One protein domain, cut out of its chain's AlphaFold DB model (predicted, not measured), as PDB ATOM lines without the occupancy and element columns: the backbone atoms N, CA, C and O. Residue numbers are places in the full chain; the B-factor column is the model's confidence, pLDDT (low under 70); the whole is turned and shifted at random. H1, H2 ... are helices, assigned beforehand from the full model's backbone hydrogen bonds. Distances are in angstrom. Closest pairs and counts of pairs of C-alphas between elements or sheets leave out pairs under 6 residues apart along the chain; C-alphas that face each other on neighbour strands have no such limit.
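This is residues 43 to 81 and 98 to 196 of the 457 residues of the protein "SHOCT domain-containing protein" of Methanomicrobiales archaeon (UniProt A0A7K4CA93). Look for a long, splayed bundle of four helices, H2, H4, H5 and H6, running up and down, with H6 and H5 folded against each other as a hairpin and H4 and H2 packed on them. Short H1 carries on from H2 at one end, and short H3, touching no helix, lies past the other end of H2. You have 138 printed residues, with six named helices in the order H1 to H6 and no named strand: the class is all helix. The whole is elongated, spanning 64 by 34 by 23 A, and only just loose, close to compact, with a radius of gyration of the C-alphas of 17.6 A.

Start with the longest helix, H6, residues 162 to 196: find C-alpha 162 at (32.757, 94.457, -92.116) and go 49.4 A to C-alpha 196 at (4.911, 93.443, -51.273). Near residue 177 it has a kink of 42 degrees. H5, residues 131 to 154, is 34.9 A long, and H4, residues 98 to 127, is 41.7 A. H2, residues 52 to 71, covers 27.6 A. H1, residues 43 to 50, begins at C-alpha 43, (8.332, 103.311, -54.501), and measures 10.9 A; H3, residues 75 to 80, measures 9.0 A.

Begin at the hub, H5 and H6, touching four helices each. They form a helical hairpin, opposite ways at a tilt of 35.1 degrees, only just steep; their closest C-alphas, those of Ala 148 and Trp 171, are 4.8 A apart. H4 and H5 are also a hairpin, at a shallow tilt of 31 degrees; look at the closest C-alphas, Gly 125 and Trp 134, 5.4 A apart. H2 touches H4 at a shallow tilt of 28 degrees, opposite ways, closest at C-alphas 60 and 113, 5.3 A. H2 touches H6 with residues 52 to 57 alone, closest at C-alphas 54 and 180, 5.5 A. H1 touches H6 at a shallow tilt of 13 degrees, opposite ways, with C-alphas 50 and 184 closest at 5.2 A. H1 and H2 meet only through their link, and H3 is apart from H6. Every O i to N i+4 pair is within hydrogen-bond range in H1, H2 and H3; the counts are 24 of 26 in H4, 19 of 20 in H5 and 28 of 31 in H6.

The C-alphas farthest apart, those of Ala 81 and Gln 196, are 65.7 A apart. Residues 82 to 97 are not printed, and C-alphas 81 and 98 stand 13.3 A apart across that cut. Of the links printed whole, H5 to H6 is short and the others are tight. Mean pLDDT of the printed part is 84.2; residues 72 to 81, 98 to 104 and 106 are under 70.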
ATOM      1  N   PHE A  43       7.536 103.993 -53.477       94.38
ATOM      2  CA  PHE A  43       8.332 103.311 -54.501       94.38
ATOM      3  C   PHE A  43       8.277 103.982 -55.883       94.38
ATOM      4  O   PHE A  43       8.843 103.463 -56.844       94.38
ATOM      5  N   TRP A  44       7.642 105.153 -56.010       93.75
ATOM      6  CA  TRP A  44       7.459 105.816 -57.303       93.75
ATOM      7  C   TRP A  44       8.772 106.103 -58.044       93.75
ATOM      8  O   TRP A  44       8.849 105.882 -59.253       93.75
ATOM      9  N   SER A  45       9.819 106.524 -57.329       90.88
ATOM     10  CA  SER A  45      11.146 106.731 -57.922       90.88
ATOM     11  C   SER A  45      11.706 105.443 -58.528       90.88
ATOM     12  O   SER A  45      12.168 105.462 -59.663       90.88
ATOM     13  N   HIS A  46      11.590 104.315 -57.825       92.56
ATOM     14  CA  HIS A  46      12.047 103.007 -58.291       92.56
ATOM     15  C   HIS A  46      11.282 102.569 -59.551       92.56
ATOM     16  O   HIS A  46      11.890 102.098 -60.513       92.56
ATOM     17  N   TYR A  47       9.964 102.801 -59.603       95.19
ATOM     18  CA  TYR A  47       9.170 102.518 -60.806       95.19
ATOM     19  C   TYR A  47       9.563 103.404 -61.994       95.19
ATOM     20  O   TYR A  47       9.645 102.920 -63.123       95.19
ATOM     21  N   LEU A  48       9.841 104.689 -61.757       93.00
ATOM     22  CA  LEU A  48      10.317 105.594 -62.805       93.00
ATOM     23  C   LEU A  48      11.689 105.147 -63.326       93.00
ATOM     24  O   LEU A  48      11.896 105.101 -64.540       93.00
ATOM     25  N   MET A  49      12.596 104.748 -62.427       92.50
ATOM     26  CA  MET A  49      13.929 104.255 -62.789       92.50
ATOM     27  C   MET A  49      13.882 102.948 -63.590       92.50
ATOM     28  O   MET A  49      14.690 102.765 -64.500       92.50
ATOM     29  N   ALA A  50      12.905 102.074 -63.335       93.00
ATOM     30  CA  ALA A  50      12.686 100.870 -64.139       93.00
ATOM     31  C   ALA A  50      12.294 101.181 -65.600       93.00
ATOM     32  O   ALA A  50      12.577 100.390 -66.500       93.00
ATOM     33  N   GLY A  51      11.667 102.336 -65.856       91.50
ATOM     34  CA  GLY A  51      11.272 102.788 -67.194       91.50
ATOM     35  C   GLY A  51      12.388 103.450 -68.013       91.50
ATOM     36  O   GLY A  51      12.186 103.744 -69.194       91.50
ATOM     37  N   VAL A  52      13.566 103.678 -67.422       92.12
ATOM     38  CA  VAL A  52      14.683 104.398 -68.063       92.12
ATOM     39  C   VAL A  52      15.113 103.787 -69.404       92.12
ATOM     40  O   VAL A  52      15.270 104.563 -70.348       92.12
ATOM     41  N   PRO A  53      15.240 102.454 -69.577       89.62
ATOM     42  CA  PRO A  53      15.625 101.881 -70.868       89.62
ATOM     43  C   PRO A  53      14.651 102.221 -71.999       89.62
ATOM     44  O   PRO A  53      15.078 102.461 -73.123       89.62
ATOM     45  N   VAL A  54      13.347 102.293 -71.711       91.31
ATOM     46  CA  VAL A  54      12.325 102.634 -72.714       91.31
ATOM     47  C   VAL A  54      12.461 104.097 -73.135       91.31
ATOM     48  O   VAL A  54      12.486 104.399 -74.327       91.31
ATOM     49  N   VAL A  55      12.615 105.004 -72.165       91.69
ATOM     50  CA  VAL A  55      12.857 106.434 -72.435       91.69
ATOM     51  C   VAL A  55      14.133 106.615 -73.252       91.69
ATOM     52  O   VAL A  55      14.168 107.401 -74.198       91.69
ATOM     53  N   LEU A  56      15.167 105.846 -72.925       87.19
ATOM     54  CA  LEU A  56      16.442 105.874 -73.614       87.19
ATOM     55  C   LEU A  56      16.326 105.381 -75.056       87.19
ATOM     56  O   LEU A  56      16.862 106.024 -75.949       87.19
ATOM     57  N   VAL A  57      15.568 104.313 -75.317       86.94
ATOM     58  CA  VAL A  57      15.275 103.859 -76.685       86.94
ATOM     59  C   VAL A  57      14.534 104.931 -77.484       86.94
ATOM     60  O   VAL A  57      14.904 105.192 -78.629       86.94
ATOM     61  N   ILE A  58      13.537 105.595 -76.890       89.88
ATOM     62  CA  ILE A  58      12.822 106.708 -77.536       89.88
ATOM     63  C   ILE A  58      13.795 107.849 -77.866       89.88
ATOM     64  O   ILE A  58      13.780 108.372 -78.982       89.88
ATOM     65  N   LEU A  59      14.683 108.196 -76.930       89.62
ATOM     66  CA  LEU A  59      15.710 109.216 -77.133       89.62
ATOM     67  C   LEU A  59      16.706 108.809 -78.229       89.62
ATOM     68  O   LEU A  59      17.024 109.634 -79.079       89.62
ATOM     69  N   CYS A  60      17.135 107.546 -78.281       85.06
ATOM     70  CA  CYS A  60      17.986 107.017 -79.350       85.06
ATOM     71  C   CYS A  60      17.314 107.127 -80.723       85.06
ATOM     72  O   CYS A  60      17.965 107.523 -81.689       85.06
ATOM     73  N   ILE A  61      16.020 106.800 -80.819       84.62
ATOM     74  CA  ILE A  61      15.243 106.938 -82.060       84.62
ATOM     75  C   ILE A  61      15.158 108.415 -82.463       84.62
ATOM     76  O   ILE A  61      15.406 108.745 -83.620       84.62
ATOM     77  N   GLY A  62      14.881 109.313 -81.514       87.25
ATOM     78  CA  GLY A  62      14.835 110.755 -81.763       87.25
ATOM     79  C   GLY A  62      16.178 111.318 -82.236       87.25
ATOM     80  O   GLY A  62      16.233 111.994 -83.262       87.25
ATOM     81  N   VAL A  63      17.272 110.989 -81.541       85.62
ATOM     82  CA  VAL A  63      18.637 111.384 -81.930       85.62
ATOM     83  C   VAL A  63      18.971 110.840 -83.312       85.62
ATOM     84  O   VAL A  63      19.492 111.583 -84.138       85.62
ATOM     85  N   ARG A  64      18.623 109.584 -83.606       80.75
ATOM     86  CA  ARG A  64      18.820 109.001 -84.934       80.75
ATOM     87  C   ARG A  64      18.086 109.795 -86.017       80.75
ATOM     88  O   ARG A  64      18.725 110.158 -86.995       80.75
ATOM     89  N   ILE A  65      16.802 110.107 -85.830       84.00
ATOM     90  CA  ILE A  65      16.014 110.897 -86.792       84.00
ATOM     91  C   ILE A  65      16.639 112.283 -86.997       84.00
ATOM     92  O   ILE A  65      16.740 112.766 -88.122       84.00
ATOM     93  N   VAL A  66      17.095 112.929 -85.920       86.06
ATOM     94  CA  VAL A  66      17.754 114.239 -85.995       86.06
ATOM     95  C   VAL A  66      19.087 114.150 -86.737       86.06
ATOM     96  O   VAL A  66      19.347 114.990 -87.591       86.06
ATOM     97  N   LEU A  67      19.917 113.143 -86.458       81.25
ATOM     98  CA  LEU A  67      21.183 112.943 -87.165       81.25
ATOM     99  C   LEU A  67      20.937 112.614 -88.639       81.25
ATOM    100  O   LEU A  67      21.606 113.186 -89.486       81.25
ATOM    101  N   GLU A  68      19.957 111.773 -88.966       78.25
ATOM    102  CA  GLU A  68      19.564 111.507 -90.355       78.25
ATOM    103  C   GLU A  68      19.115 112.804 -91.056       78.25
ATOM    104  O   GLU A  68      19.567 113.082 -92.163       78.25
ATOM    105  N   ASN A  69      18.344 113.669 -90.387       83.50
ATOM    106  CA  ASN A  69      17.930 114.976 -90.916       83.50
ATOM    107  C   ASN A  69      19.067 116.002 -91.037       83.50
ATOM    108  O   ASN A  69      19.080 116.792 -91.978       83.50
ATOM    109  N   LEU A  70      20.026 116.010 -90.111       82.75
ATOM    110  CA  LEU A  70      21.187 116.906 -90.154       82.75
ATOM    111  C   LEU A  70      22.213 116.448 -91.195       82.75
ATOM    112  O   LEU A  70      22.778 117.267 -91.918       82.75
ATOM    113  N   PHE A  71      22.436 115.138 -91.288       77.00
ATOM    114  CA  PHE A  71      23.345 114.509 -92.246       77.00
ATOM    115  C   PHE A  71      22.674 114.157 -93.576       77.00
ATOM    116  O   PHE A  71      23.358 113.697 -94.486       77.00
ATOM    117  N   HIS A  72      21.408 114.541 -93.768       63.06
ATOM    118  CA  HIS A  72      20.820 114.821 -95.082       63.06
ATOM    119  C   HIS A  72      21.533 115.988 -95.818       63.06
ATOM    120  O   HIS A  72      20.998 116.524 -96.789       63.06
ATOM    121  N   VAL A  73      22.784 116.327 -95.446       52.84
ATOM    122  CA  VAL A  73      23.844 116.681 -96.405       52.84
ATOM    123  C   VAL A  73      23.903 115.567 -97.444       52.84
ATOM    124  O   VAL A  73      24.549 114.531 -97.321       52.84
ATOM    125  N   SER A  74      23.077 115.803 -98.443       49.28
ATOM    126  CA  SER A  74      22.636 114.899 -99.463       49.28
ATOM    127  C   SER A  74      23.812 114.140-100.082       49.28
ATOM    128  O   SER A  74      24.738 114.711-100.662       49.28
ATOM    129  N   THR A  75      23.745 112.810-100.026       48.12
ATOM    130  CA  THR A  75      24.516 111.970-100.948       48.12
ATOM    131  C   THR A  75      24.257 112.405-102.396       48.12
ATOM    132  O   THR A  75      25.167 112.349-103.211       48.12
ATOM    133  N   ALA A  76      23.086 112.976-102.707       46.62
ATOM    134  CA  ALA A  76      22.812 113.641-103.982       46.62
ATOM    135  C   ALA A  76      23.491 115.030-104.162       46.62
ATOM    136  O   ALA A  76      23.818 115.371-105.295       46.62
ATOM    137  N   SER A  77      23.784 115.817-103.113       49.69
ATOM    138  CA  SER A  77      24.459 117.126-103.236       49.69
ATOM    139  C   SER A  77      25.973 117.002-103.382       49.69
ATOM    140  O   SER A  77      26.593 117.813-104.068       49.69
ATOM    141  N   LEU A  78      26.574 115.965-102.790       45.72
ATOM    142  CA  LEU A  78      27.980 115.632-103.034       45.72
ATOM    143  C   LEU A  78      28.199 115.133-104.471       45.72
ATOM    144  O   LEU A  78      29.209 115.478-105.077       45.72
ATOM    145  N   TYR A  79      27.231 114.414-105.052       45.88
ATOM    146  CA  TYR A  79      27.272 114.035-106.471       45.88
ATOM    147  C   TYR A  79      27.117 115.239-107.415       45.88
ATOM    148  O   TYR A  79      27.750 115.258-108.466       45.88
ATOM    149  N   SER A  80      26.343 116.269-107.046       47.97
ATOM    150  CA  SER A  80      26.192 117.479-107.875       47.97
ATOM    151  C   SER A  80      27.358 118.471-107.784       47.97
ATOM    152  O   SER A  80      27.458 119.365-108.618       47.97
ATOM    153  N   ALA A  81      28.229 118.343-106.777       50.38
ATOM    154  CA  ALA A  81      29.380 119.229-106.584       50.38
ATOM    155  C   ALA A  81      30.642 118.770-107.341       50.38
ATOM    156  O   ALA A  81      31.635 119.495-107.364       50.38
ATOM    157  N   THR A  98      33.141 106.852-101.476       53.91
ATOM    158  CA  THR A  98      31.786 107.307-101.103       53.91
ATOM    159  C   THR A  98      30.958 106.199-100.456       53.91
ATOM    160  O   THR A  98      30.199 106.472 -99.527       53.91
ATOM    161  N   ALA A  99      31.139 104.946-100.891       59.12
ATOM    162  CA  ALA A  99      30.513 103.794-100.249       59.12
ATOM    163  C   ALA A  99      31.082 103.562 -98.838       59.12
ATOM    164  O   ALA A  99      30.325 103.265 -97.911       59.12
ATOM    165  N   SER A 100      32.392 103.771 -98.646       62.00
ATOM    166  CA  SER A 100      33.017 103.634 -97.326       62.00
ATOM    167  C   SER A 100      32.617 104.755 -96.362       62.00
ATOM    168  O   SER A 100      32.387 104.476 -95.187       62.00
ATOM    169  N   LEU A 101      32.440 105.995 -96.843       62.50
ATOM    170  CA  LEU A 101      32.030 107.122 -95.998       62.50
ATOM    171  C   LEU A 101      30.580 106.985 -95.513       62.50
ATOM    172  O   LEU A 101      30.309 107.208 -94.336       62.50
ATOM    173  N   ALA A 102      29.659 106.572 -96.392       65.06
ATOM    174  CA  ALA A 102      28.264 106.310 -96.024       65.06
ATOM    175  C   ALA A 102      28.130 105.103 -95.076       65.06
ATOM    176  O   ALA A 102      27.309 105.107 -94.157       65.06
ATOM    177  N   GLY A 103      28.974 104.082 -95.260       67.81
ATOM    178  CA  GLY A 103      29.101 102.978 -94.310       67.81
ATOM    179  C   GLY A 103      29.610 103.455 -92.947       67.81
ATOM    180  O   GLY A 103      29.018 103.125 -91.923       67.81
ATOM    181  N   ALA A 104      30.654 104.286 -92.924       67.88
ATOM    182  CA  ALA A 104      31.249 104.809 -91.696       67.88
ATOM    183  C   ALA A 104      30.297 105.722 -90.907       67.88
ATOM    184  O   ALA A 104      30.226 105.601 -89.685       67.88
ATOM    185  N   THR A 105      29.530 106.592 -91.573       70.12
ATOM    186  CA  THR A 105      28.525 107.436 -90.901       70.12
ATOM    187  C   THR A 105      27.378 106.602 -90.339       70.12
ATOM    188  O   THR A 105      26.979 106.817 -89.196       70.12
ATOM    189  N   SER A 106      26.903 105.597 -91.080       68.38
ATOM    190  CA  SER A 106      25.890 104.653 -90.591       68.38
ATOM    191  C   SER A 106      26.385 103.861 -89.376       68.38
ATOM    192  O   SER A 106      25.683 103.776 -88.368       68.38
ATOM    193  N   ILE A 107      27.627 103.363 -89.413       70.94
ATOM    194  CA  ILE A 107      28.264 102.687 -88.273       70.94
ATOM    195  C   ILE A 107      28.383 103.640 -87.082       70.94
ATOM    196  O   ILE A 107      28.022 103.260 -85.973       70.94
ATOM    197  N   ALA A 108      28.838 104.879 -87.287       72.19
ATOM    198  CA  ALA A 108      28.972 105.859 -86.213       72.19
ATOM    199  C   ALA A 108      27.618 106.172 -85.557       72.19
ATOM    200  O   ALA A 108      27.519 106.163 -84.332       72.19
ATOM    201  N   ILE A 109      26.558 106.365 -86.348       73.88
ATOM    202  CA  ILE A 109      25.198 106.601 -85.836       73.88
ATOM    203  C   ILE A 109      24.689 105.372 -85.064       73.88
ATOM    204  O   ILE A 109      24.167 105.513 -83.955       73.88
ATOM    205  N   LEU A 110      24.892 104.166 -85.605       73.94
ATOM    206  CA  LEU A 110      24.484 102.901 -84.981       73.94
ATOM    207  C   LEU A 110      25.307 102.527 -83.743       73.94
ATOM    208  O   LEU A 110      24.847 101.711 -82.951       73.94
ATOM    209  N   LEU A 111      26.498 103.091 -83.562       73.50
ATOM    210  CA  LEU A 111      27.365 102.808 -82.419       73.50
ATOM    211  C   LEU A 111      27.192 103.862 -81.321       73.50
ATOM    212  O   LEU A 111      27.054 103.518 -80.148       73.50
ATOM    213  N   ILE A 112      27.111 105.143 -81.689       74.31
ATOM    214  CA  ILE A 112      26.960 106.250 -80.735       74.31
ATOM    215  C   ILE A 112      25.590 106.204 -80.052       74.31
ATOM    216  O   ILE A 112      25.527 106.337 -78.830       74.31
ATOM    217  N   ALA A 113      24.504 105.993 -80.805       71.94
ATOM    218  CA  ALA A 113      23.159 106.107 -80.243       71.94
ATOM    219  C   ALA A 113      22.826 104.974 -79.245       71.94
ATOM    220  O   ALA A 113      22.556 105.276 -78.088       71.94
ATOM    221  N   PRO A 114      22.882 103.677 -79.589       71.50
ATOM    222  CA  PRO A 114      22.574 102.632 -78.620       71.50
ATOM    223  C   PRO A 114      23.751 102.344 -77.678       71.50
ATOM    224  O   PRO A 114      23.565 102.335 -76.471       71.50
ATOM    225  N   VAL A 115      24.983 102.146 -78.154       75.44
ATOM    226  CA  VAL A 115      26.057 101.688 -77.248       75.44
ATOM    227  C   VAL A 115      26.489 102.801 -76.292       75.44
ATOM    228  O   VAL A 115      26.597 102.568 -75.090       75.44
ATOM    229  N   GLY A 116      26.681 104.020 -76.803       77.00
ATOM    230  CA  GLY A 116      27.115 105.160 -75.992       77.00
ATOM    231  C   GLY A 116      26.109 105.542 -74.907       77.00
ATOM    232  O   GLY A 116      26.485 105.704 -73.745       77.00
ATOM    233  N   ILE A 117      24.825 105.640 -75.261       79.44
ATOM    234  CA  ILE A 117      23.788 106.102 -74.328       79.44
ATOM    235  C   ILE A 117      23.492 105.028 -73.268       79.44
ATOM    236  O   ILE A 117      23.380 105.350 -72.084       79.44
ATOM    237  N   PHE A 118      23.466 103.744 -73.643       81.00
ATOM    238  CA  PHE A 118      23.316 102.658 -72.671       81.00
ATOM    239  C   PHE A 118      24.513 102.568 -71.710       81.00
ATOM    240  O   PHE A 118      24.320 102.404 -70.507       81.00
ATOM    241  N   LEU A 119      25.746 102.723 -72.207       82.44
ATOM    242  CA  LEU A 119      26.945 102.695 -71.365       82.44
ATOM    243  C   LEU A 119      26.981 103.887 -70.399       82.44
ATOM    244  O   LEU A 119      27.291 103.713 -69.221       82.44
ATOM    245  N   PHE A 120      26.576 105.073 -70.863       82.88
ATOM    246  CA  PHE A 120      26.396 106.238 -69.998       82.88
ATOM    247  C   PHE A 120      25.382 105.966 -68.880       82.88
ATOM    248  O   PHE A 120      25.662 106.288 -67.729       82.88
ATOM    249  N   VAL A 121      24.245 105.330 -69.179       85.25
ATOM    250  CA  VAL A 121      23.233 105.001 -68.160       85.25
ATOM    251  C   VAL A 121      23.694 103.916 -67.198       85.25
ATOM    252  O   VAL A 121      23.374 103.999 -66.017       85.25
ATOM    253  N   ILE A 122      24.503 102.950 -67.634       83.00
ATOM    254  CA  ILE A 122      25.132 101.994 -66.711       83.00
ATOM    255  C   ILE A 122      26.052 102.734 -65.731       83.00
ATOM    256  O   ILE A 122      25.968 102.511 -64.523       83.00
ATOM    257  N   ILE A 123      26.889 103.649 -66.231       84.19
ATOM    258  CA  ILE A 123      27.787 104.453 -65.389       84.19
ATOM    259  C   ILE A 123      26.985 105.368 -64.456       84.19
ATOM    260  O   ILE A 123      27.290 105.446 -63.267       84.19
ATOM    261  N   ALA A 124      25.947 106.030 -64.969       81.50
ATOM    262  CA  ALA A 124      25.083 106.903 -64.184       81.50
ATOM    263  C   ALA A 124      24.317 106.115 -63.112       81.50
ATOM    264  O   ALA A 124      24.300 106.525 -61.958       81.50
ATOM    265  N   GLY A 125      23.748 104.957 -63.453       82.75
ATOM    266  CA  GLY A 125      23.050 104.081 -62.513       82.75
ATOM    267  C   GLY A 125      23.971 103.560 -61.412       82.75
ATOM    268  O   GLY A 125      23.587 103.556 -60.241       82.75
ATOM    269  N   TRP A 126      25.211 103.206 -61.762       85.56
ATOM    270  CA  TRP A 126      26.240 102.845 -60.787       85.56
ATOM    271  C   TRP A 126      26.598 104.021 -59.867       85.56
ATOM    272  O   TRP A 126      26.603 103.867 -58.645       85.56
ATOM    273  N   ALA A 127      26.826 105.210 -60.433       81.12
ATOM    274  CA  ALA A 127      27.155 106.415 -59.673       81.12
ATOM    275  C   ALA A 127      26.013 106.855 -58.738       81.12
ATOM    276  O   ALA A 127      26.268 107.288 -57.615       81.12
ATOM    277  N   LEU A 128      24.761 106.701 -59.176       81.56
ATOM    278  CA  LEU A 128      23.562 107.022 -58.400       81.56
ATOM    279  C   LEU A 128      23.160 105.912 -57.414       81.56
ATOM    280  O   LEU A 128      22.219 106.109 -56.647       81.56
ATOM    281  N   ARG A 129      23.847 104.757 -57.431       83.00
ATOM    282  CA  ARG A 129      23.508 103.549 -56.654       83.00
ATOM    283  C   ARG A 129      22.043 103.107 -56.813       83.00
ATOM    284  O   ARG A 129      21.461 102.558 -55.887       83.00
ATOM    285  N   GLN A 130      21.451 103.339 -57.985       87.00
ATOM    286  CA  GLN A 130      20.063 102.967 -58.284       87.00
ATOM    287  C   GLN A 130      20.036 101.585 -58.929       87.00
ATOM    288  O   GLN A 130      20.416 101.432 -60.094       87.00
ATOM    289  N   THR A 131      19.615 100.575 -58.170       87.38
ATOM    290  CA  THR A 131      19.672  99.169 -58.580       87.38
ATOM    291  C   THR A 131      18.809  98.849 -59.788       87.38
ATOM    292  O   THR A 131      19.223  98.131 -60.697       87.38
ATOM    293  N   GLU A 132      17.647  99.472 -59.862       89.50
ATOM    294  CA  GLU A 132      16.614  99.223 -60.865       89.50
ATOM    295  C   GLU A 132      17.073  99.699 -62.245       89.50
ATOM    296  O   GLU A 132      16.819  99.048 -63.262       89.50
ATOM    297  N   MET A 133      17.800 100.819 -62.277       88.81
ATOM    298  CA  MET A 133      18.305 101.412 -63.510       88.81
ATOM    299  C   MET A 133      19.347 100.508 -64.169       88.81
ATOM    300  O   MET A 133      19.226 100.202 -65.356       88.81
ATOM    301  N   TRP A 134      20.360 100.040 -63.427       88.62
ATOM    302  CA  TRP A 134      21.370  99.176 -64.039       88.62
ATOM    303  C   TRP A 134      20.811  97.783 -64.314       88.62
ATOM    304  O   TRP A 134      21.034  97.283 -65.411       88.62
ATOM    305  N   VAL A 135      20.016  97.186 -63.417       90.75
ATOM    306  CA  VAL A 135      19.420  95.855 -63.651       90.75
ATOM    307  C   VAL A 135      18.569  95.838 -64.925       90.75
ATOM    308  O   VAL A 135      18.749  94.952 -65.760       90.75
ATOM    309  N   SER A 136      17.695  96.830 -65.127       92.88
ATOM    310  CA  SER A 136      16.862  96.911 -66.338       92.88
ATOM    311  C   SER A 136      17.702  97.102 -67.609       92.88
ATOM    312  O   SER A 136      17.466  96.443 -68.625       92.88
ATOM    313  N   THR A 137      18.733  97.945 -67.541       90.44
ATOM    314  CA  THR A 137      19.644  98.223 -68.661       90.44
ATOM    315  C   THR A 137      20.487  96.994 -69.024       90.44
ATOM    316  O   THR A 137      20.581  96.630 -70.197       90.44
ATOM    317  N   PHE A 138      21.043  96.301 -68.026       91.12
ATOM    318  CA  PHE A 138      21.794  95.058 -68.211       91.12
ATOM    319  C   PHE A 138      20.918  93.945 -68.771       91.12
ATOM    320  O   PHE A 138      21.364  93.232 -69.664       91.12
ATOM    321  N   LEU A 139      19.679  93.808 -68.297       93.12
ATOM    322  CA  LEU A 139      18.761  92.794 -68.807       93.12
ATOM    323  C   LEU A 139      18.374  93.078 -70.265       93.12
ATOM    324  O   LEU A 139      18.380  92.167 -71.090       93.12
ATOM    325  N   CYS A 140      18.141  94.346 -70.619       93.44
ATOM    326  CA  CYS A 140      17.886  94.753 -72.000       93.44
ATOM    327  C   CYS A 140      19.059  94.394 -72.931       93.44
ATOM    328  O   CYS A 140      18.862  93.710 -73.938       93.44
ATOM    329  N   ILE A 141      20.287  94.814 -72.604       91.50
ATOM    330  CA  ILE A 141      21.477  94.531 -73.432       91.50
ATOM    331  C   ILE A 141      21.797  93.033 -73.435       91.50
ATOM    332  O   ILE A 141      22.079  92.461 -74.488       91.50
ATOM    333  N   GLY A 142      21.720  92.401 -72.264       92.62
ATOM    334  CA  GLY A 142      22.055  91.000 -72.040       92.62
ATOM    335  C   GLY A 142      21.180  90.035 -72.832       92.62
ATOM    336  O   GLY A 142      21.659  88.969 -73.195       92.62
ATOM    337  N   VAL A 143      19.942  90.413 -73.165       94.94
ATOM    338  CA  VAL A 143      19.076  89.623 -74.058       94.94
ATOM    339  C   VAL A 143      19.227  90.055 -75.523       94.94
ATOM    340  O   VAL A 143      19.258  89.209 -76.419       94.94
ATOM    341  N   SER A 144      19.388  91.355 -75.788       92.81
ATOM    342  CA  SER A 144      19.441  91.889 -77.159       92.81
ATOM    343  C   SER A 144      20.699  91.482 -77.925       92.81
ATOM    344  O   SER A 144      20.613  91.136 -79.103       92.81
ATOM    345  N   VAL A 145      21.869  91.511 -77.279       93.56
ATOM    346  CA  VAL A 145      23.153  91.216 -77.940       93.56
ATOM    347  C   VAL A 145      23.261  89.740 -78.342       93.56
ATOM    348  O   VAL A 145      23.582  89.482 -79.503       93.56
ATOM    349  N   PRO A 146      22.944  88.750 -77.482       96.25
ATOM    350  CA  PRO A 146      22.924  87.347 -77.897       96.25
ATOM    351  C   PRO A 146      21.912  87.062 -79.012       96.25
ATOM    352  O   PRO A 146      22.232  86.324 -79.942       96.25
ATOM    353  N   ALA A 147      20.723  87.678 -78.967       95.69
ATOM    354  CA  ALA A 147      19.733  87.548 -80.036       95.69
ATOM    355  C   ALA A 147      20.269  88.094 -81.371       95.69
ATOM    356  O   ALA A 147      20.138  87.447 -82.413       95.69
ATOM    357  N   ALA A 148      20.941  89.247 -81.340       93.88
ATOM    358  CA  ALA A 148      21.569  89.833 -82.516       93.88
ATOM    359  C   ALA A 148      22.734  88.989 -83.054       93.88
ATOM    360  O   ALA A 148      22.853  88.824 -84.269       93.88
ATOM    361  N   LEU A 149      23.563  88.417 -82.174       95.69
ATOM    362  CA  LEU A 149      24.635  87.491 -82.553       95.69
ATOM    363  C   LEU A 149      24.075  86.248 -83.246       95.69
ATOM    364  O   LEU A 149      24.579  85.866 -84.302       95.69
ATOM    365  N   LEU A 150      23.009  85.656 -82.701       96.81
ATOM    366  CA  LEU A 150      22.352  84.484 -83.278       96.81
ATOM    367  C   LEU A 150      21.759  84.796 -84.658       96.81
ATOM    368  O   LEU A 150      21.990  84.047 -85.608       96.81
ATOM    369  N   MET A 151      21.070  85.932 -84.800       96.44
ATOM    370  CA  MET A 151      20.523  86.358 -86.094       96.44
ATOM    371  C   MET A 151      21.612  86.681 -87.114       96.44
ATOM    372  O   MET A 151      21.467  86.358 -88.290       96.44
ATOM    373  N   THR A 152      22.724  87.274 -86.685       93.94
ATOM    374  CA  THR A 152      23.850  87.559 -87.581       93.94
ATOM    375  C   THR A 152      24.538  86.264 -88.011       93.94
ATOM    376  O   THR A 152      24.808  86.084 -89.195       93.94
ATOM    377  N   ALA A 153      24.742  85.307 -87.103       94.00
ATOM    378  CA  ALA A 153      25.294  83.997 -87.445       94.00
ATOM    379  C   ALA A 153      24.417  83.240 -88.461       94.00
ATOM    380  O   ALA A 153      24.941  82.643 -89.400       94.00
ATOM    381  N   ALA A 154      23.090  83.338 -88.336       94.81
ATOM    382  CA  ALA A 154      22.143  82.704 -89.255       94.81
ATOM    383  C   ALA A 154      22.222  83.236 -90.700       94.81
ATOM    384  O   ALA A 154      21.801  82.549 -91.628       94.81
ATOM    385  N   THR A 155      22.777  84.434 -90.916       93.75
ATOM    386  CA  THR A 155      22.945  84.998 -92.268       93.75
ATOM    387  C   THR A 155      24.155  84.448 -93.032       93.75
ATOM    388  O   THR A 155      24.258  84.676 -94.233       93.75
ATOM    389  N   GLY A 156      25.064  83.720 -92.371       94.50
ATOM    390  CA  GLY A 156      26.215  83.080 -93.021       94.50
ATOM    391  C   GLY A 156      27.381  84.009 -93.388       94.50
ATOM    392  O   GLY A 156      28.320  83.562 -94.045       94.50
ATOM    393  N   TYR A 157      27.366  85.281 -92.972       92.44
ATOM    394  CA  TYR A 157      28.518  86.167 -93.169       92.44
ATOM    395  C   TYR A 157      29.709  85.719 -92.304       92.44
ATOM    396  O   TYR A 157      29.527  85.429 -91.117       92.44
ATOM    397  N   PRO A 158      30.938  85.701 -92.853       94.19
ATOM    398  CA  PRO A 158      32.120  85.386 -92.066       94.19
ATOM    399  C   PRO A 158      32.363  86.482 -91.014       94.19
ATOM    400  O   PRO A 158      32.224  87.667 -91.329       94.19
ATOM    401  N   PRO A 159      32.780  86.124 -89.785       93.19
ATOM    402  CA  PRO A 159      32.962  87.077 -88.685       93.19
ATOM    403  C   PRO A 159      34.075  88.108 -88.935       93.19
ATOM    404  O   PRO A 159      34.134  89.125 -88.254       93.19
ATOM    405  N   SER A 160      34.951  87.869 -89.915       91.88
ATOM    406  CA  SER A 160      35.983  88.814 -90.351       91.88
ATOM    407  C   SER A 160      35.472  89.906 -91.298       91.88
ATOM    408  O   SER A 160      36.211  90.850 -91.575       91.88
ATOM    409  N   SER A 161      34.244  89.797 -91.819       91.00
ATOM    410  CA  SER A 161      33.686  90.791 -92.740       91.00
ATOM    411  C   SER A 161      33.174  92.026 -92.000       91.00
ATOM    412  O   SER A 161      32.516  91.925 -90.964       91.00
ATOM    413  N   THR A 162      33.383  93.209 -92.579       84.56
ATOM    414  CA  THR A 162      32.757  94.457 -92.116       84.56
ATOM    415  C   THR A 162      31.231  94.380 -92.148       84.56
ATOM    416  O   THR A 162      30.566  94.971 -91.294       84.56
ATOM    417  N   ASP A 163      30.668  93.600 -93.074       85.50
ATOM    418  CA  ASP A 163      29.222  93.390 -93.170       85.50
ATOM    419  C   ASP A 163      28.672  92.655 -91.947       85.50
ATOM    420  O   ASP A 163      27.554  92.936 -91.518       85.50
ATOM    421  N   TYR A 164      29.466  91.767 -91.334       89.31
ATOM    422  CA  TYR A 164      29.075  91.073 -90.109       89.31
ATOM    423  C   TYR A 164      28.836  92.075 -88.975       89.31
ATOM    424  O   TYR A 164      27.799  92.026 -88.316       89.31
ATOM    425  N   LEU A 165      29.748  93.038 -88.790       86.62
ATOM    426  CA  LEU A 165      29.622  94.068 -87.756       86.62
ATOM    427  C   LEU A 165      28.410  94.977 -88.001       86.62
ATOM    428  O   LEU A 165      27.656  95.262 -87.070       86.62
ATOM    429  N   ILE A 166      28.194  95.407 -89.248       85.38
ATOM    430  CA  ILE A 166      27.045  96.251 -89.609       85.38
ATOM    431  C   ILE A 166      25.735  95.506 -89.331       85.38
ATOM    432  O   ILE A 166      24.831  96.062 -88.704       85.38
ATOM    433  N   ARG A 167      25.633  94.239 -89.753       87.56
ATOM    434  CA  ARG A 167      24.449  93.401 -89.507       87.56
ATOM    435  C   ARG A 167      24.226  93.161 -88.019       87.56
ATOM    436  O   ARG A 167      23.091  93.275 -87.566       87.56
ATOM    437  N   LEU A 168      25.288  92.912 -87.257       89.50
ATOM    438  CA  LEU A 168      25.210  92.749 -85.808       89.50
ATOM    439  C   LEU A 168      24.649  94.001 -85.128       89.50
ATOM    440  O   LEU A 168      23.738  93.899 -84.305       89.50
ATOM    441  N   LEU A 169      25.143  95.186 -85.497       86.25
ATOM    442  CA  LEU A 169      24.661  96.460 -84.956       86.25
ATOM    443  C   LEU A 169      23.202  96.735 -85.349       86.25
ATOM    444  O   LEU A 169      22.414  97.159 -84.503       86.25
ATOM    445  N   GLN A 170      22.819  96.442 -86.595       86.00
ATOM    446  CA  GLN A 170      21.434  96.555 -87.066       86.00
ATOM    447  C   GLN A 170      20.486  95.646 -86.276       86.00
ATOM    448  O   GLN A 170      19.463  96.116 -85.777       86.00
ATOM    449  N   TRP A 171      20.836  94.366 -86.118       89.81
ATOM    450  CA  TRP A 171      20.034  93.427 -85.334       89.81
ATOM    451  C   TRP A 171      19.974  93.817 -83.860       89.81
ATOM    452  O   TRP A 171      18.902  93.765 -83.264       89.81
ATOM    453  N   THR A 172      21.087  94.274 -83.281       89.25
ATOM    454  CA  THR A 172      21.111  94.762 -81.894       89.25
ATOM    455  C   THR A 172      20.145  95.929 -81.727       89.25
ATOM    456  O   THR A 172      19.296  95.895 -80.840       89.25
ATOM    457  N   ALA A 173      20.206  96.928 -82.612       85.00
ATOM    458  CA  ALA A 173      19.308  98.078 -82.573       85.00
ATOM    459  C   ALA A 173      17.831  97.678 -82.739       85.00
ATOM    460  O   ALA A 173      16.962  98.259 -82.088       85.00
ATOM    461  N   PHE A 174      17.551  96.677 -83.576       87.00
ATOM    462  CA  PHE A 174      16.208  96.136 -83.764       87.00
ATOM    463  C   PHE A 174      15.685  95.434 -82.501       87.00
ATOM    464  O   PHE A 174      14.571  95.711 -82.065       87.00
ATOM    465  N   PHE A 175      16.491  94.571 -81.874       89.75
ATOM    466  CA  PHE A 175      16.088  93.796 -80.696       89.75
ATOM    467  C   PHE A 175      16.018  94.610 -79.404       89.75
ATOM    468  O   PHE A 175      15.167  94.335 -78.557       89.75
ATOM    469  N   VAL A 176      16.852  95.642 -79.265       88.62
ATOM    470  CA  VAL A 176      16.831  96.531 -78.095       88.62
ATOM    471  C   VAL A 176      15.450  97.166 -77.885       88.62
ATOM    472  O   VAL A 176      15.034  97.347 -76.744       88.62
ATOM    473  N   GLN A 177      14.695  97.453 -78.951       88.50
ATOM    474  CA  GLN A 177      13.372  98.077 -78.838       88.50
ATOM    475  C   GLN A 177      12.363  97.212 -78.058       88.50
ATOM    476  O   GLN A 177      11.944  97.643 -76.981       88.50
ATOM    477  N   PRO A 178      11.989  95.993 -78.504       91.88
ATOM    478  CA  PRO A 178      11.061  95.152 -77.753       91.88
ATOM    479  C   PRO A 178      11.640  94.684 -76.410       91.88
ATOM    480  O   PRO A 178      10.909  94.637 -75.419       91.88
ATOM    481  N   PHE A 179      12.943  94.387 -76.333       93.69
ATOM    482  CA  PHE A 179      13.544  93.923 -75.080       93.69
ATOM    483  C   PHE A 179      13.651  95.017 -74.017       93.69
ATOM    484  O   PHE A 179      13.584  94.687 -72.836       93.69
ATOM    485  N   SER A 180      13.724  96.299 -74.388       93.12
ATOM    486  CA  SER A 180      13.671  97.396 -73.412       93.12
ATOM    487  C   SER A 180      12.337  97.444 -72.666       93.12
ATOM    488  O   SER A 180      12.319  97.624 -71.449       93.12
ATOM    489  N   VAL A 181      11.225  97.208 -73.371       94.12
ATOM    490  CA  VAL A 181       9.882  97.172 -72.778       94.12
ATOM    491  C   VAL A 181       9.734  95.946 -71.884       94.12
ATOM    492  O   VAL A 181       9.288  96.072 -70.746       94.12
ATOM    493  N   ILE A 182      10.162  94.771 -72.361       95.56
ATOM    494  CA  ILE A 182      10.137  93.532 -71.568       95.56
ATOM    495  C   ILE A 182      10.986  93.692 -70.300       95.56
ATOM    496  O   ILE A 182      10.540  93.316 -69.218       95.56
ATOM    497  N   ALA A 183      12.174  94.292 -70.412       94.88
ATOM    498  CA  ALA A 183      13.056  94.530 -69.278       94.88
ATOM    499  C   ALA A 183      12.452  95.501 -68.261       94.88
ATOM    500  O   ALA A 183      12.471  95.215 -67.064       94.88
ATOM    501  N   ALA A 184      11.864  96.606 -68.724       95.12
ATOM    502  CA  ALA A 184      11.176  97.555 -67.856       95.12
ATOM    503  C   ALA A 184      10.008  96.892 -67.112       95.12
ATOM    504  O   ALA A 184       9.901  97.024 -65.896       95.12
ATOM    505  N   VAL A 185       9.172  96.112 -67.809       96.62
ATOM    506  CA  VAL A 185       8.058  95.374 -67.188       96.62
ATOM    507  C   VAL A 185       8.566  94.349 -66.173       96.62
ATOM    508  O   VAL A 185       8.029  94.275 -65.069       96.62
ATOM    509  N   ALA A 186       9.613  93.586 -66.501       96.25
ATOM    510  CA  ALA A 186      10.193  92.602 -65.590       96.25
ATOM    511  C   ALA A 186      10.714  93.254 -64.299       96.25
ATOM    512  O   ALA A 186      10.438  92.754 -63.206       96.25
ATOM    513  N   VAL A 187      11.407  94.395 -64.406       95.94
ATOM    514  CA  VAL A 187      11.890  95.138 -63.235       95.94
ATOM    515  C   VAL A 187      10.734  95.757 -62.454       95.94
ATOM    516  O   VAL A 187      10.715  95.612 -61.240       95.94
ATOM    517  N   LEU A 188       9.717  96.333 -63.106       96.25
ATOM    518  CA  LEU A 188       8.516  96.838 -62.423       96.25
ATOM    519  C   LEU A 188       7.811  95.748 -61.603       96.25
ATOM    520  O   LEU A 188       7.443  95.980 -60.449       96.25
ATOM    521  N   VAL A 189       7.648  94.552 -62.177       96.81
ATOM    522  CA  VAL A 189       7.071  93.396 -61.475       96.81
ATOM    523  C   VAL A 189       7.968  92.968 -60.312       96.81
ATOM    524  O   VAL A 189       7.460  92.721 -59.218       96.81
ATOM    525  N   GLY A 190       9.287  92.914 -60.520       95.62
ATOM    526  CA  GLY A 190      10.262  92.604 -59.473       95.62
ATOM    527  C   GLY A 190      10.213  93.595 -58.308       95.62
ATOM    528  O   GLY A 190      10.123  93.176 -57.156       95.62
ATOM    529  N   THR A 191      10.179  94.897 -58.598       95.75
ATOM    530  CA  THR A 191      10.057  95.969 -57.602       95.75
ATOM    531  C   THR A 191       8.732  95.880 -56.849       95.75
ATOM    532  O   THR A 191       8.722  96.007 -55.629       95.75
ATOM    533  N   GLU A 192       7.612  95.605 -57.525       96.38
ATOM    534  CA  GLU A 192       6.320  95.438 -56.845       96.38
ATOM    535  C   GLU A 192       6.299  94.191 -55.953       96.38
ATOM    536  O   GLU A 192       5.769  94.241 -54.843       96.38
ATOM    537  N   LYS A 193       6.909  93.084 -56.392       96.12
ATOM    538  CA  LYS A 193       7.049  91.879 -55.563       96.12
ATOM    539  C   LYS A 193       7.949  92.109 -54.355       96.12
ATOM    540  O   LYS A 193       7.601  91.665 -53.266       96.12
ATOM    541  N   TYR A 194       9.049  92.836 -54.531       95.75
ATOM    542  CA  TYR A 194       9.928  93.239 -53.439       95.75
ATOM    543  C   TYR A 194       9.208  94.160 -52.443       95.75
ATOM    544  O   TYR A 194       9.231  93.907 -51.245       95.75
ATOM    545  N   ARG A 195       8.463  95.163 -52.925       96.62
ATOM    546  CA  ARG A 195       7.637  96.028 -52.070       96.62
ATOM    547  C   ARG A 195       6.619  95.221 -51.262       96.62
ATOM    548  O   ARG A 195       6.464  95.447 -50.068       96.62
ATOM    549  N   GLN A 196       5.918  94.294 -51.916       95.31
ATOM    550  CA  GLN A 196       4.911  93.443 -51.273       95.31
ATOM    551  C   GLN A 196       5.508  92.474 -50.246       95.31
ATOM    552  O   GLN A 196       4.778  92.029 -49.361       95.31
TER     553      GLN A 196